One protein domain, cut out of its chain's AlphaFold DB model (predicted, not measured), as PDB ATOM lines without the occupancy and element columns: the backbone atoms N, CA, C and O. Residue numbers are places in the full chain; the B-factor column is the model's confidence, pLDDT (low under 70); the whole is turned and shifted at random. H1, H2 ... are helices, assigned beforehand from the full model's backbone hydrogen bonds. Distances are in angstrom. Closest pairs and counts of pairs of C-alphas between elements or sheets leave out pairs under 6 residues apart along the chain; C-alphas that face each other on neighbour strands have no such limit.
ATOM      1  N   VAL A 147     225.293 153.717  86.261       92.69
ATOM      2  CA  VAL A 147     225.243 154.254  84.887       92.69
ATOM      3  C   VAL A 147     223.867 154.063  84.239       92.69
ATOM      4  O   VAL A 147     223.379 154.953  83.559       92.69
ATOM      5  N   VAL A 148     223.224 152.916  84.467       91.62
ATOM      6  CA  VAL A 148     221.897 152.613  83.904       91.62
ATOM      7  C   VAL A 148     220.814 153.412  84.621       91.62
ATOM      8  O   VAL A 148     219.879 153.872  83.978       91.62
ATOM      9  N   ARG A 149     220.947 153.602  85.940       92.25
ATOM     10  CA  ARG A 149     220.066 154.479  86.719       92.25
ATOM     11  C   ARG A 149     220.137 155.919  86.204       92.25
ATOM     12  O   ARG A 149     219.094 156.489  85.921       92.25
ATOM     13  N   ASN A 150     221.339 156.460  86.023       93.12
ATOM     14  CA  ASN A 150     221.537 157.835  85.557       93.12
ATOM     15  C   ASN A 150     220.996 158.033  84.131       93.12
ATOM     16  O   ASN A 150     220.391 159.061  83.825       93.12
ATOM     17  N   GLU A 151     221.177 157.034  83.263       93.31
ATOM     18  CA  GLU A 151     220.607 157.049  81.915       93.31
ATOM     19  C   GLU A 151     219.072 157.016  81.964       93.31
ATOM     20  O   GLU A 151     218.419 157.826  81.316       93.31
ATOM     21  N   LEU A 152     218.477 156.142  82.786       91.31
ATOM     22  CA  LEU A 152     217.025 156.114  82.999       91.31
ATOM     23  C   LEU A 152     216.499 157.462  83.504       91.31
ATOM     24  O   LEU A 152     215.515 157.957  82.972       91.31
ATOM     25  N   GLU A 153     217.158 158.073  84.488       91.31
ATOM     26  CA  GLU A 153     216.780 159.389  85.019       91.31
ATOM     27  C   GLU A 153     216.854 160.492  83.954       91.31
ATOM     28  O   GLU A 153     216.005 161.377  83.930       91.31
ATOM     29  N   THR A 154     217.812 160.409  83.026       92.12
ATOM     30  CA  THR A 154     217.948 161.358  81.906       92.12
ATOM     31  C   THR A 154     216.872 161.158  80.833       92.12
ATOM     32  O   THR A 154     216.488 162.106  80.148       92.12
ATOM     33  N   LEU A 155     216.376 159.928  80.678       91.88
ATOM     34  CA  LEU A 155     215.393 159.551  79.657       91.88
ATOM     35  C   LEU A 155     213.937 159.622  80.142       91.88
ATOM     36  O   LEU A 155     213.020 159.432  79.339       91.88
ATOM     37  N   LEU A 156     213.705 159.870  81.433       92.19
ATOM     38  CA  LEU A 156     212.372 159.944  82.024       92.19
ATOM     39  C   LEU A 156     211.928 161.396  82.209       92.19
ATOM     40  O   LEU A 156     212.582 162.195  82.872       92.19
ATOM     41  N   LEU A 157     210.755 161.711  81.664       90.94
ATOM     42  CA  LEU A 157     210.037 162.953  81.925       90.94
ATOM     43  C   LEU A 157     208.804 162.623  82.767       90.94
ATOM     44  O   LEU A 157     208.070 161.702  82.428       90.94
ATOM     45  N   LEU A 158     208.572 163.388  83.833       87.56
ATOM     46  CA  LEU A 158     207.342 163.314  84.616       87.56
ATOM     47  C   LEU A 158     206.449 164.504  84.274       87.56
ATOM     48  O   LEU A 158     206.869 165.658  84.379       87.56
ATOM     49  N   TYR A 159     205.205 164.224  83.907       83.88
ATOM     50  CA  TYR A 159     204.189 165.219  83.603       83.88
ATOM     51  C   TYR A 159     202.976 165.045  84.515       83.88
ATOM     52  O   TYR A 159     202.341 163.996  84.550       83.88
ATOM     53  N   PHE A 160     202.625 166.091  85.261       80.44
ATOM     54  CA  PHE A 160     201.430 166.083  86.099       80.44
ATOM     55  C   PHE A 160     200.247 166.671  85.329       80.44
ATOM     56  O   PHE A 160     200.235 167.860  85.014       80.44
ATOM     57  N   THR A 161     199.232 165.850  85.049       74.06
ATOM     58  CA  THR A 161     198.069 166.260  84.242       74.06
ATOM     59  C   THR A 161     197.118 167.219  84.964       74.06
ATOM     60  O   THR A 161     196.212 167.755  84.336       74.06
ATOM     61  N   GLY A 162     197.263 167.422  86.279       67.44
ATOM     62  CA  GLY A 162     196.343 168.240  87.084       67.44
ATOM     63  C   GLY A 162     194.988 167.580  87.366       67.44
ATOM     64  O   GLY A 162     194.249 168.037  88.237       67.44
ATOM     65  N   VAL A 163     194.666 166.480  86.681       63.34
ATOM     66  CA  VAL A 163     193.451 165.697  86.904       63.34
ATOM     67  C   VAL A 163     193.731 164.674  88.000       63.34
ATOM     68  O   VAL A 163     194.479 163.726  87.790       63.34
ATOM     69  N   SER A 164     193.106 164.852  89.163       57.22
ATOM     70  CA  SER A 164     193.106 163.872  90.252       57.22
ATOM     71  C   SER A 164     191.744 163.184  90.305       57.22
ATOM     72  O   SER A 164     190.729 163.836  90.562       57.22
ATOM     73  N   ARG A 165     191.709 161.867  90.090       61.34
ATOM     74  CA  ARG A 165     190.542 161.028  90.408       61.34
ATOM     75  C   ARG A 165     190.869 160.136  91.598       61.34
ATOM     76  O   ARG A 165     192.022 159.758  91.792       61.34
ATOM     77  N   TYR A 166     189.855 159.781  92.383       58.00
ATOM     78  CA  TYR A 166     190.030 158.822  93.466       58.00
ATOM     79  C   TYR A 166     190.452 157.468  92.885       58.00
ATOM     80  O   TYR A 166     189.715 156.835  92.128       58.00
ATOM     81  N   SER A 167     191.662 157.027  93.229       64.81
ATOM     82  CA  SER A 167     192.213 155.743  92.787       64.81
ATOM     83  C   SER A 167     191.390 154.550  93.282       64.81
ATOM     84  O   SER A 167     191.411 153.502  92.639       64.81
ATOM     85  N   SER A 168     190.642 154.715  94.379       65.12
ATOM     86  CA  SER A 168     189.706 153.720  94.914       65.12
ATOM     87  C   SER A 168     188.657 153.306  93.884       65.12
ATOM     88  O   SER A 168     188.483 152.115  93.656       65.12
ATOM     89  N   ASP A 169     188.053 154.259  93.168       68.19
ATOM     90  CA  ASP A 169     186.971 153.982  92.212       68.19
ATOM     91  C   ASP A 169     187.454 153.148  91.016       68.19
ATOM     92  O   ASP A 169     186.703 152.371  90.425       68.19
ATOM     93  N   ILE A 170     188.720 153.322  90.625       71.88
ATOM     94  CA  ILE A 170     189.340 152.549  89.541       71.88
ATOM     95  C   ILE A 170     189.632 151.132  90.021       71.88
ATOM     96  O   ILE A 170     189.323 150.178  89.311       71.88
ATOM     97  N   ILE A 171     190.183 150.998  91.228       72.25
ATOM     98  CA  ILE A 171     190.530 149.704  91.822       72.25
ATOM     99  C   ILE A 171     189.270 148.876  92.093       72.25
ATOM    100  O   ILE A 171     189.246 147.685  91.782       72.25
ATOM    101  N   GLU A 172     188.200 149.492  92.592       74.38
ATOM    102  CA  GLU A 172     186.909 148.829  92.794       74.38
ATOM    103  C   GLU A 172     186.335 148.315  91.471       74.38
ATOM    104  O   GLU A 172     185.918 147.160  91.383       74.38
ATOM    105  N   LYS A 173     186.385 149.121  90.401       70.94
ATOM    106  CA  LYS A 173     185.906 148.696  89.078       70.94
ATOM    107  C   LYS A 173     186.782 147.627  88.432       70.94
ATOM    108  O   LYS A 173     186.236 146.721  87.812       70.94
ATOM    109  N   GLN A 174     188.107 147.699  88.581       69.50
ATOM    110  CA  GLN A 174     189.014 146.633  88.138       69.50
ATOM    111  C   GLN A 174     188.700 145.321  88.866       69.50
ATOM    112  O   GLN A 174     188.541 144.283  88.230       69.50
ATOM    113  N   THR A 175     188.516 145.377  90.186       73.56
ATOM    114  CA  THR A 175     188.155 144.209  91.007       73.56
ATOM    115  C   THR A 175     186.796 143.628  90.605       73.56
ATOM    116  O   THR A 175     186.643 142.406  90.516       73.56
ATOM    117  N   ALA A 176     185.822 144.488  90.295       71.00
ATOM    118  CA  ALA A 176     184.514 144.073  89.798       71.00
ATOM    119  C   ALA A 176     184.591 143.436  88.397       71.00
ATOM    120  O   ALA A 176     183.932 142.428  88.157       71.00
ATOM    121  N   ALA A 177     185.412 143.978  87.489       65.94
ATOM    122  CA  ALA A 177     185.590 143.442  86.138       65.94
ATOM    123  C   ALA A 177     186.239 142.048  86.143       65.94
ATOM    124  O   ALA A 177     185.822 141.177  85.383       65.94
ATOM    125  N   ILE A 178     187.208 141.824  87.036       65.62
ATOM    126  CA  ILE A 178     187.849 140.514  87.233       65.62
ATOM    127  C   ILE A 178     186.846 139.508  87.803       65.62
ATOM    128  O   ILE A 178     186.723 138.403  87.289       65.62
ATOM    129  N   SER A 179     186.089 139.902  88.832       67.44
ATOM    130  CA  SER A 179     185.064 139.043  89.446       67.44
ATOM    131  C   SER A 179     183.900 138.710  88.502       67.44
ATOM    132  O   SER A 179     183.154 137.770  88.758       67.44
ATOM    133  N   GLY A 180     183.720 139.495  87.436       63.72
ATOM    134  CA  GLY A 180     182.693 139.303  86.415       63.72
ATOM    135  C   GLY A 180     183.101 138.409  85.239       63.72
ATOM    136  O   GLY A 180     182.336 138.348  84.280       63.72
ATOM    137  N   ASP A 181     184.278 137.766  85.281       61.97
ATOM    138  CA  ASP A 181     184.820 136.901  84.216       61.97
ATOM    139  C   ASP A 181     184.853 137.572  82.829       61.97
ATOM    140  O   ASP A 181     184.526 136.961  81.815       61.97
ATOM    141  N   VAL A 182     185.255 138.847  82.755       72.19
ATOM    142  CA  VAL A 182     185.486 139.519  81.464       72.19
ATOM    143  C   VAL A 182     186.806 138.995  80.871       72.19
ATOM    144  O   VAL A 182     187.869 139.414  81.345       72.19
ATOM    145  N   PRO A 183     186.801 138.109  79.848       74.94
ATOM    146  CA  PRO A 183     188.004 137.365  79.455       74.94
ATOM    147  C   PRO A 183     189.140 138.276  78.977       74.94
ATOM    148  O   PRO A 183     190.302 138.054  79.314       74.94
ATOM    149  N   ASP A 184     188.795 139.358  78.274       80.44
ATOM    150  CA  ASP A 184     189.760 140.329  77.751       80.44
ATOM    151  C   ASP A 184     190.488 141.097  78.869       80.44
ATOM    152  O   ASP A 184     191.680 141.387  78.757       80.44
ATOM    153  N   ALA A 185     189.801 141.397  79.979       83.19
ATOM    154  CA  ALA A 185     190.404 142.090  81.117       83.19
ATOM    155  C   ALA A 185     191.363 141.172  81.890       83.19
ATOM    156  O   ALA A 185     192.416 141.618  82.351       83.19
ATOM    157  N   VAL A 186     191.026 139.884  82.008       86.38
ATOM    158  CA  VAL A 186     191.887 138.877  82.646       86.38
ATOM    159  C   VAL A 186     193.152 138.643  81.821       86.38
ATOM    160  O   VAL A 186     194.253 138.665  82.375       86.38
ATOM    161  N   GLU A 187     193.028 138.508  80.500       89.88
ATOM    162  CA  GLU A 187     194.192 138.364  79.621       89.88
ATOM    163  C   GLU A 187     195.093 139.606  79.673       89.88
ATOM    164  O   GLU A 187     196.311 139.486  79.802       89.88
ATOM    165  N   ALA A 188     194.512 140.808  79.696       90.69
ATOM    166  CA  ALA A 188     195.268 142.044  79.887       90.69
ATOM    167  C   ALA A 188     196.086 142.048  81.197       90.69
ATOM    168  O   ALA A 188     197.239 142.485  81.212       90.69
ATOM    169  N   LEU A 189     195.540 141.509  82.291       89.81
ATOM    170  CA  LEU A 189     196.267 141.365  83.559       89.81
ATOM    171  C   LEU A 189     197.389 140.323  83.475       89.81
ATOM    172  O   LEU A 189     198.471 140.539  84.032       89.81
ATOM    173  N   HIS A 190     197.170 139.211  82.769       92.25
ATOM    174  CA  HIS A 190     198.217 138.220  82.508       92.25
ATOM    175  C   HIS A 190     199.368 138.809  81.684       92.25
ATOM    176  O   HIS A 190     200.535 138.591  82.027       92.25
ATOM    177  N   LEU A 191     199.054 139.621  80.671       94.44
ATOM    178  CA  LEU A 191     200.041 140.363  79.888       94.44
ATOM    179  C   LEU A 191     200.839 141.328  80.770       94.44
ATOM    180  O   LEU A 191     202.064 141.259  80.782       94.44
ATOM    181  N   MET A 192     200.174 142.142  81.597       93.88
ATOM    182  CA  MET A 192     200.861 143.051  82.527       93.88
ATOM    183  C   MET A 192     201.794 142.311  83.497       93.88
ATOM    184  O   MET A 192     202.890 142.794  83.794       93.88
ATOM    185  N   LYS A 193     201.388 141.132  83.985       94.44
ATOM    186  CA  LYS A 193     202.229 140.287  84.844       94.44
ATOM    187  C   LYS A 193     203.475 139.793  84.103       94.44
ATOM    188  O   LYS A 193     204.564 139.807  84.678       94.44
ATOM    189  N   ARG A 194     203.333 139.364  82.845       96.50
ATOM    190  CA  ARG A 194     204.466 138.947  82.006       96.50
ATOM    191  C   ARG A 194     205.403 140.121  81.725       96.50
ATOM    192  O   ARG A 194     206.606 139.994  81.933       96.50
ATOM    193  N   ASP A 195     204.854 141.274  81.359       97.38
ATOM    194  CA  ASP A 195     205.623 142.485  81.077       97.38
ATOM    195  C   ASP A 195     206.439 142.939  82.296       97.38
ATOM    196  O   ASP A 195     207.572 143.383  82.147       97.38
ATOM    197  N   ALA A 196     205.929 142.775  83.522       96.06
ATOM    198  CA  ALA A 196     206.695 143.070  84.736       96.06
ATOM    199  C   ALA A 196     207.942 142.172  84.888       96.06
ATOM    200  O   ALA A 196     209.006 142.646  85.300       96.06
ATOM    201  N   LEU A 197     207.837 140.885  84.533       96.75
ATOM    202  CA  LEU A 197     208.970 139.949  84.529       96.75
ATOM    203  C   LEU A 197     209.984 140.299  83.434       96.75
ATOM    204  O   LEU A 197     211.192 140.312  83.684       96.75
ATOM    205  N   GLU A 198     209.504 140.621  82.234       97.56
ATOM    206  CA  GLU A 198     210.351 141.044  81.117       97.56
ATOM    207  C   GLU A 198     211.056 142.373  81.422       97.56
ATOM    208  O   GLU A 198     212.255 142.507  81.172       97.56
ATOM    209  N   MET A 199     210.355 143.323  82.051       96.62
ATOM    210  CA  MET A 199     210.899 144.611  82.487       96.62
ATOM    211  C   MET A 199     212.045 144.417  83.481       96.62
ATOM    212  O   MET A 199     213.116 144.998  83.311       96.62
ATOM    213  N   LYS A 200     211.858 143.546  84.486       96.25
ATOM    214  CA  LYS A 200     212.922 143.162  85.429       96.25
ATOM    215  C   LYS A 200     214.157 142.661  84.679       96.25
ATOM    216  O   LYS A 200     215.269 143.112  84.951       96.25
ATOM    217  N   ALA A 201     213.976 141.746  83.726       96.25
ATOM    218  CA  ALA A 201     215.079 141.189  82.951       96.25
ATOM    219  C   ALA A 201     215.759 142.239  82.052       96.25
ATOM    220  O   ALA A 201     216.984 142.244  81.941       96.25
ATOM    221  N   ALA A 202     215.000 143.137  81.422       95.94
ATOM    222  CA  ALA A 202     215.538 144.213  80.592       95.94
ATOM    223  C   ALA A 202     216.381 145.202  81.413       95.94
ATOM    224  O   ALA A 202     217.514 145.501  81.032       95.94
ATOM    225  N   LEU A 203     215.887 145.621  82.582       94.44
ATOM    226  CA  LEU A 203     216.609 146.502  83.503       94.44
ATOM    227  C   LEU A 203     217.929 145.877  83.975       94.44
ATOM    228  O   LEU A 203     218.976 146.520  83.915       94.44
ATOM    229  N   LEU A 204     217.912 144.600  84.375       94.12
ATOM    230  CA  LEU A 204     219.120 143.884  84.808       94.12
ATOM    231  C   LEU A 204     220.142 143.703  83.675       94.12
ATOM    232  O   LEU A 204     221.347 143.708  83.924       94.12
ATOM    233  N   ARG A 205     219.682 143.591  82.421       95.06
ATOM    234  CA  ARG A 205     220.541 143.521  81.225       95.06
ATOM    235  C   ARG A 205     220.950 144.891  80.679       95.06
ATOM    236  O   ARG A 205     221.691 144.932  79.703       95.06
ATOM    237  N   SER A 206     220.521 145.994  81.304       94.56
ATOM    238  CA  SER A 206     220.768 147.363  80.813       94.56
ATOM    239  C   SER A 206     220.193 147.626  79.407       94.56
ATOM    240  O   SER A 206     220.728 148.433  78.653       94.56
ATOM    241  N   ASP A 207     219.119 146.927  79.037       95.06
ATOM    242  CA  ASP A 207     218.493 146.984  77.712       95.06
ATOM    243  C   ASP A 207     217.339 148.000  77.705       95.06
ATOM    244  O   ASP A 207     216.163 147.650  77.839       95.06
ATOM    245  N   LEU A 208     217.692 149.284  77.604       92.88
ATOM    246  CA  LEU A 208     216.737 150.396  77.708       92.88
ATOM    247  C   LEU A 208     215.762 150.477  76.525       92.88
ATOM    248  O   LEU A 208     214.626 150.924  76.684       92.88
ATOM    249  N   SER A 209     216.163 149.982  75.354       93.94
ATOM    250  CA  SER A 209     215.269 149.860  74.199       93.94
ATOM    251  C   SER A 209     214.129 148.888  74.496       93.94
ATOM    252  O   SER A 209     212.963 149.205  74.246       93.94
ATOM    253  N   SER A 210     214.444 147.733  75.093       96.12
ATOM    254  CA  SER A 210     213.421 146.788  75.548       96.12
ATOM    255  C   SER A 210     212.570 147.372  76.674       96.12
ATOM    256  O   SER A 210     211.357 147.189  76.652       96.12
ATOM    257  N   VAL A 211     213.156 148.131  77.611       95.56
ATOM    258  CA  VAL A 211     212.390 148.845  78.655       95.56
ATOM    259  C   VAL A 211     211.310 149.733  78.028       95.56
ATOM    260  O   VAL A 211     210.147 149.628  78.408       95.56
ATOM    261  N   ALA A 212     211.649 150.554  77.032       95.06
ATOM    262  CA  ALA A 212     210.667 151.413  76.370       95.06
ATOM    263  C   ALA A 212     209.577 150.608  75.635       95.06
ATOM    264  O   ALA A 212     208.388 150.911  75.758       95.06
ATOM    265  N   ALA A 213     209.956 149.551  74.909       96.06
ATOM    266  CA  ALA A 213     209.003 148.699  74.197       96.06
ATOM    267  C   ALA A 213     208.014 148.004  75.153       96.06
ATOM    268  O   ALA A 213     206.802 148.029  74.918       96.06
ATOM    269  N   ILE A 214     208.519 147.450  76.260       97.19
ATOM    270  CA  ILE A 214     207.710 146.800  77.299       97.19
ATOM    271  C   ILE A 214     206.803 147.827  77.983       97.19
ATOM    272  O   ILE A 214     205.631 147.545  78.216       97.19
ATOM    273  N   LEU A 215     207.298 149.040  78.263       95.12
ATOM    274  CA  LEU A 215     206.498 150.102  78.876       95.12
ATOM    275  C   LEU A 215     205.272 150.453  78.025       95.12
ATOM    276  O   LEU A 215     204.168 150.579  78.555       95.12
ATOM    277  N   ARG A 216     205.466 150.569  76.705       94.19
ATOM    278  CA  ARG A 216     204.396 150.846  75.741       94.19
ATOM    279  C   ARG A 216     203.373 149.712  75.699       94.19
ATOM    280  O   ARG A 216     202.179 149.971  75.803       94.19
ATOM    281  N   HIS A 217     203.831 148.468  75.580       94.50
ATOM    282  CA  HIS A 217     202.940 147.306  75.547       94.50
ATOM    283  C   HIS A 217     202.136 147.171  76.850       94.50
ATOM    284  O   HIS A 217     200.912 147.046  76.817       94.50
ATOM    285  N   SER A 218     202.805 147.325  77.993       94.69
ATOM    286  CA  SER A 218     202.180 147.268  79.313       94.69
ATOM    287  C   SER A 218     201.148 148.379  79.517       94.69
ATOM    288  O   SER A 218     200.140 148.168  80.191       94.69
ATOM    289  N   TRP A 219     201.357 149.563  78.928       93.81
ATOM    290  CA  TRP A 219     200.370 150.644  78.958       93.81
ATOM    291  C   TRP A 219     199.101 150.304  78.171       93.81
ATOM    292  O   TRP A 219     198.000 150.499  78.689       93.81
ATOM    293  N   GLU A 220     199.236 149.742  76.969       92.50
ATOM    294  CA  GLU A 220     198.088 149.286  76.179       92.50
ATOM    295  C   GLU A 220     197.305 148.183  76.902       92.50
ATOM    296  O   GLU A 220     196.083 148.278  77.033       92.50
ATOM    297  N   ALA A 221     198.007 147.200  77.476       92.44
ATOM    298  CA  ALA A 221     197.384 146.170  78.305       92.44
ATOM    299  C   ALA A 221     196.653 146.790  79.508       92.44
ATOM    300  O   ALA A 221     195.497 146.470  79.777       92.44
ATOM    301  N   LYS A 222     197.268 147.762  80.194       90.19
ATOM    302  CA  LYS A 222     196.638 148.440  81.332       90.19
ATOM    303  C   LYS A 222     195.344 149.151  80.937       90.19
ATOM    304  O   LYS A 222     194.365 149.040  81.674       90.19
ATOM    305  N   LYS A 223     195.301 149.832  79.787       88.75
ATOM    306  CA  LYS A 223     194.071 150.465  79.274       88.75
ATOM    307  C   LYS A 223     192.944 149.453  79.042       88.75
ATOM    308  O   LYS A 223     191.790 149.774  79.311       88.75
ATOM    309  N   ALA A 224     193.273 148.232  78.620       87.38
ATOM    310  CA  ALA A 224     192.298 147.162  78.418       87.38
ATOM    311  C   ALA A 224     191.719 146.586  79.732       87.38
ATOM    312  O   ALA A 224     190.653 145.978  79.703       87.38
ATOM    313  N   THR A 225     192.357 146.810  80.891       84.25
ATOM    314  CA  THR A 225     191.853 146.290  82.184       84.25
ATOM    315  C   THR A 225     190.592 146.996  82.684       84.25
ATOM    316  O   THR A 225     189.755 146.374  83.334       84.25
ATOM    317  N   ALA A 226     190.451 148.298  82.418       79.12
ATOM    318  CA  ALA A 226     189.272 149.072  82.788       79.12
ATOM    319  C   ALA A 226     189.198 150.379  81.990       79.12
ATOM    320  O   ALA A 226     190.175 151.118  81.882       79.12
ATOM    321  N   ALA A 227     187.994 150.733  81.534       76.00
ATOM    322  CA  ALA A 227     187.764 151.916  80.701       76.00
ATOM    323  C   ALA A 227     188.199 153.250  81.344       76.00
ATOM    324  O   ALA A 227     188.478 154.208  80.634       76.00
ATOM    325  N   MET A 228     188.262 153.331  82.680       77.19
ATOM    326  CA  MET A 228     188.661 154.555  83.395       77.19
ATOM    327  C   MET A 228     190.175 154.697  83.601       77.19
ATOM    328  O   MET A 228     190.604 155.668  84.220       77.19
ATOM    329  N   VAL A 229     190.987 153.745  83.125       80.50
ATOM    330  CA  VAL A 229     192.453 153.810  83.254       80.50
ATOM    331  C   VAL A 229     193.034 154.980  82.461       80.50
ATOM    332  O   VAL A 229     193.954 155.634  82.952       80.50
ATOM    333  N   SER A 230     192.496 155.258  81.270       84.19
ATOM    334  CA  SER A 230     192.864 156.418  80.450       84.19
ATOM    335  C   SER A 230     191.664 157.341  80.211       84.19
ATOM    336  O   SER A 230     190.533 157.052  80.605       84.19
ATOM    337  N   SER A 231     191.917 158.486  79.584       83.88
ATOM    338  CA  SER A 231     190.900 159.420  79.103       83.88
ATOM    339  C   SER A 231     191.385 160.113  77.832       83.88
ATOM    340  O   SER A 231     192.584 160.163  77.577       83.88
ATOM    341  N   ALA A 232     190.472 160.744  77.090       86.62
ATOM    342  CA  ALA A 232     190.822 161.492  75.880       86.62
ATOM    343  C   ALA A 232     191.859 162.609  76.120       86.62
ATOM    344  O   ALA A 232     192.557 163.011  75.196       86.62
ATOM    345  N   GLU A 233     191.946 163.143  77.339       84.75
ATOM    346  CA  GLU A 233     192.972 164.120  77.701       84.75
ATOM    347  C   GLU A 233     194.341 163.464  77.898       84.75
ATOM    348  O   GLU A 233     195.326 163.947  77.347       84.75
ATOM    349  N   ILE A 234     194.388 162.342  78.623       86.19
ATOM    350  CA  ILE A 234     195.612 161.554  78.829       86.19
ATOM    351  C   ILE A 234     196.151 161.071  77.482       86.19
ATOM    352  O   ILE A 234     197.333 161.257  77.200       86.19
ATOM    353  N   ASP A 235     195.290 160.479  76.652       88.81
ATOM    354  CA  ASP A 235     195.689 159.947  75.351       88.81
ATOM    355  C   ASP A 235     196.242 161.073  74.465       88.81
ATOM    356  O   ASP A 235     197.305 160.919  73.879       88.81
ATOM    357  N   ARG A 236     195.621 162.264  74.474       90.44
ATOM    358  CA  ARG A 236     196.126 163.437  73.738       90.44
ATOM    359  C   ARG A 236     197.518 163.879  74.197       90.44
ATOM    360  O   ARG A 236     198.343 164.232  73.357       90.44
ATOM    361  N   VAL A 237     197.770 163.911  75.508       89.56
ATOM    362  CA  VAL A 237     199.088 164.275  76.059       89.56
ATOM    363  C   VAL A 237     200.134 163.240  75.654       89.56
ATOM    364  O   VAL A 237     201.215 163.608  75.190       89.56
ATOM    365  N   LEU A 238     199.804 161.954  75.780       90.06
ATOM    366  CA  LEU A 238     200.712 160.872  75.425       90.06
ATOM    367  C   LEU A 238     201.011 160.852  73.919       90.06
ATOM    368  O   LEU A 238     202.173 160.746  73.535       90.06
ATOM    369  N   ASP A 239     199.998 161.030  73.072       92.12
ATOM    370  CA  ASP A 239     200.151 161.110  71.619       92.12
ATOM    371  C   ASP A 239     201.045 162.287  71.212       92.12
ATOM    372  O   ASP A 239     201.914 162.141  70.351       92.12
ATOM    373  N   ALA A 240     200.891 163.444  71.865       93.88
ATOM    374  CA  ALA A 240     201.758 164.597  71.640       93.88
ATOM    375  C   ALA A 240     203.213 164.311  72.049       93.88
ATOM    376  O   ALA A 240     204.133 164.670  71.313       93.88
ATOM    377  N   ALA A 241     203.433 163.632  73.178       93.38
ATOM    378  CA  ALA A 241     204.768 163.236  73.621       93.38
ATOM    379  C   ALA A 241     205.421 162.239  72.645       93.38
ATOM    380  O   ALA A 241     206.582 162.413  72.270       93.38
ATOM    381  N   LEU A 242     204.672 161.235  72.180       93.19
ATOM    382  CA  LEU A 242     205.135 160.272  71.176       93.19
ATOM    383  C   LEU A 242     205.472 160.966  69.850       93.19
ATOM    384  O   LEU A 242     206.528 160.707  69.273       93.19
ATOM    385  N   ALA A 243     204.626 161.896  69.392       95.75
ATOM    386  CA  ALA A 243     204.881 162.696  68.194       95.75
ATOM    387  C   ALA A 243     206.113 163.609  68.336       95.75
ATOM    388  O   ALA A 243     206.789 163.886  67.345       95.75
ATOM    389  N   ALA A 244     206.430 164.045  69.559       95.62
ATOM    390  CA  ALA A 244     207.618 164.832  69.882       95.62
ATOM    391  C   ALA A 244     208.897 163.988  70.065       95.62
ATOM    392  O   ALA A 244     209.971 164.555  70.258       95.62
ATOM    393  N   GLY A 245     208.808 162.654  69.979       94.19
ATOM    394  CA  GLY A 245     209.958 161.746  70.022       94.19
ATOM    395  C   GLY A 245     210.059 160.867  71.270       94.19
ATOM    396  O   GLY A 245     211.043 160.138  71.403       94.19
TER     397      GLY A 245
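Overview. This is residues 147 to 245 of the 260 residues of the protein "D-glycero-alpha-D-manno-heptose-7-phosphate kinase" of Cereibacter ovatus (UniProt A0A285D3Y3). A long helical hairpin, H3 and H4 side by side, makes the backbone of a loose, open frame. Short H1 lies near the hairpin's turn, H2 stands crosswise at the other end, and H5 folds back at a distance from H4 without touching any helix, while the long stretch from residue 156 to 166 spans the length from H1 to H2. The printed part has 99 residues with five named helices, in the order H1, H2, H3, H4, H5, and no named strand; its class is all helix. It is only just loose, close to compact, with a radius of gyration of the C-alphas of 15.3 A, and it spans 44 by 31 by 22 A.

Along the chain. The longest helix is H3, residues 183 to 204, 32.2 A from first to last C-alpha; C-alpha 183 is at (188.004, 137.365, 79.455) and C-alpha 204 at (219.120, 143.884, 84.808). H4 is residues 208 to 225, 25.6 A long. H2 is residues 167 to 179, 18.5 A, and H5 is residues 232 to 243, 16.1 A, ending with C-alpha 243 at (204.881, 162.696, 68.194). H1 is residues 147 to 155, 12.3 A, and begins with C-alpha 147 at (225.243, 154.254, 84.887).

Arrangement. H3 and H4 are a helical hairpin: they touch, with 30 pairs of C-alphas within 8 A, and run opposite ways at a shallow tilt of 18 degrees. Their closest C-alphas are those of Ala 185 and Thr 225, 4.6 A apart. H2 and H3 only just touch, only at the corner by their link, with 3 pairs of C-alphas within 8 A; H2 touches H3 with residues 177 to 178 alone and H3 touches H2 with residues 185 to 186 alone, and their closest C-alphas, those of Ile 178 and Val 186, are 6.3 A apart. Their lines stand at a steep tilt of 63 degrees, opposite ways. H2 and H4 are close but not clearly touching, about perpendicular at 74 degrees; their closest C-alphas, of Gln 174 and Thr 225, are 6.6 A apart. H1 and H4 are close but not clearly touching, at a steep tilt of 55 degrees, the same way; their closest C-alphas, of Leu 152 and Leu 208, are 7.8 A apart. H1 and H3 are only just apart, at 8.1 A. H5 is apart from H1, H2, H3 and H4. In H1, H2, H3, H4 and H5 every O i to N i+4 pair is within hydrogen-bond range.

Size, cuts and confidence. The two C-alphas farthest apart, those of Val 147 and Gly 180, are 45.1 A apart. The printed part has no cut. The link from H1 to H2 is long, with 11 residues; H2 to H3 and H3 to H4 are tight, and H4 to H5 is short. Mean pLDDT of the printed part is 85.7; residues 162 to 169, 174 and 177 to 181 are under 70.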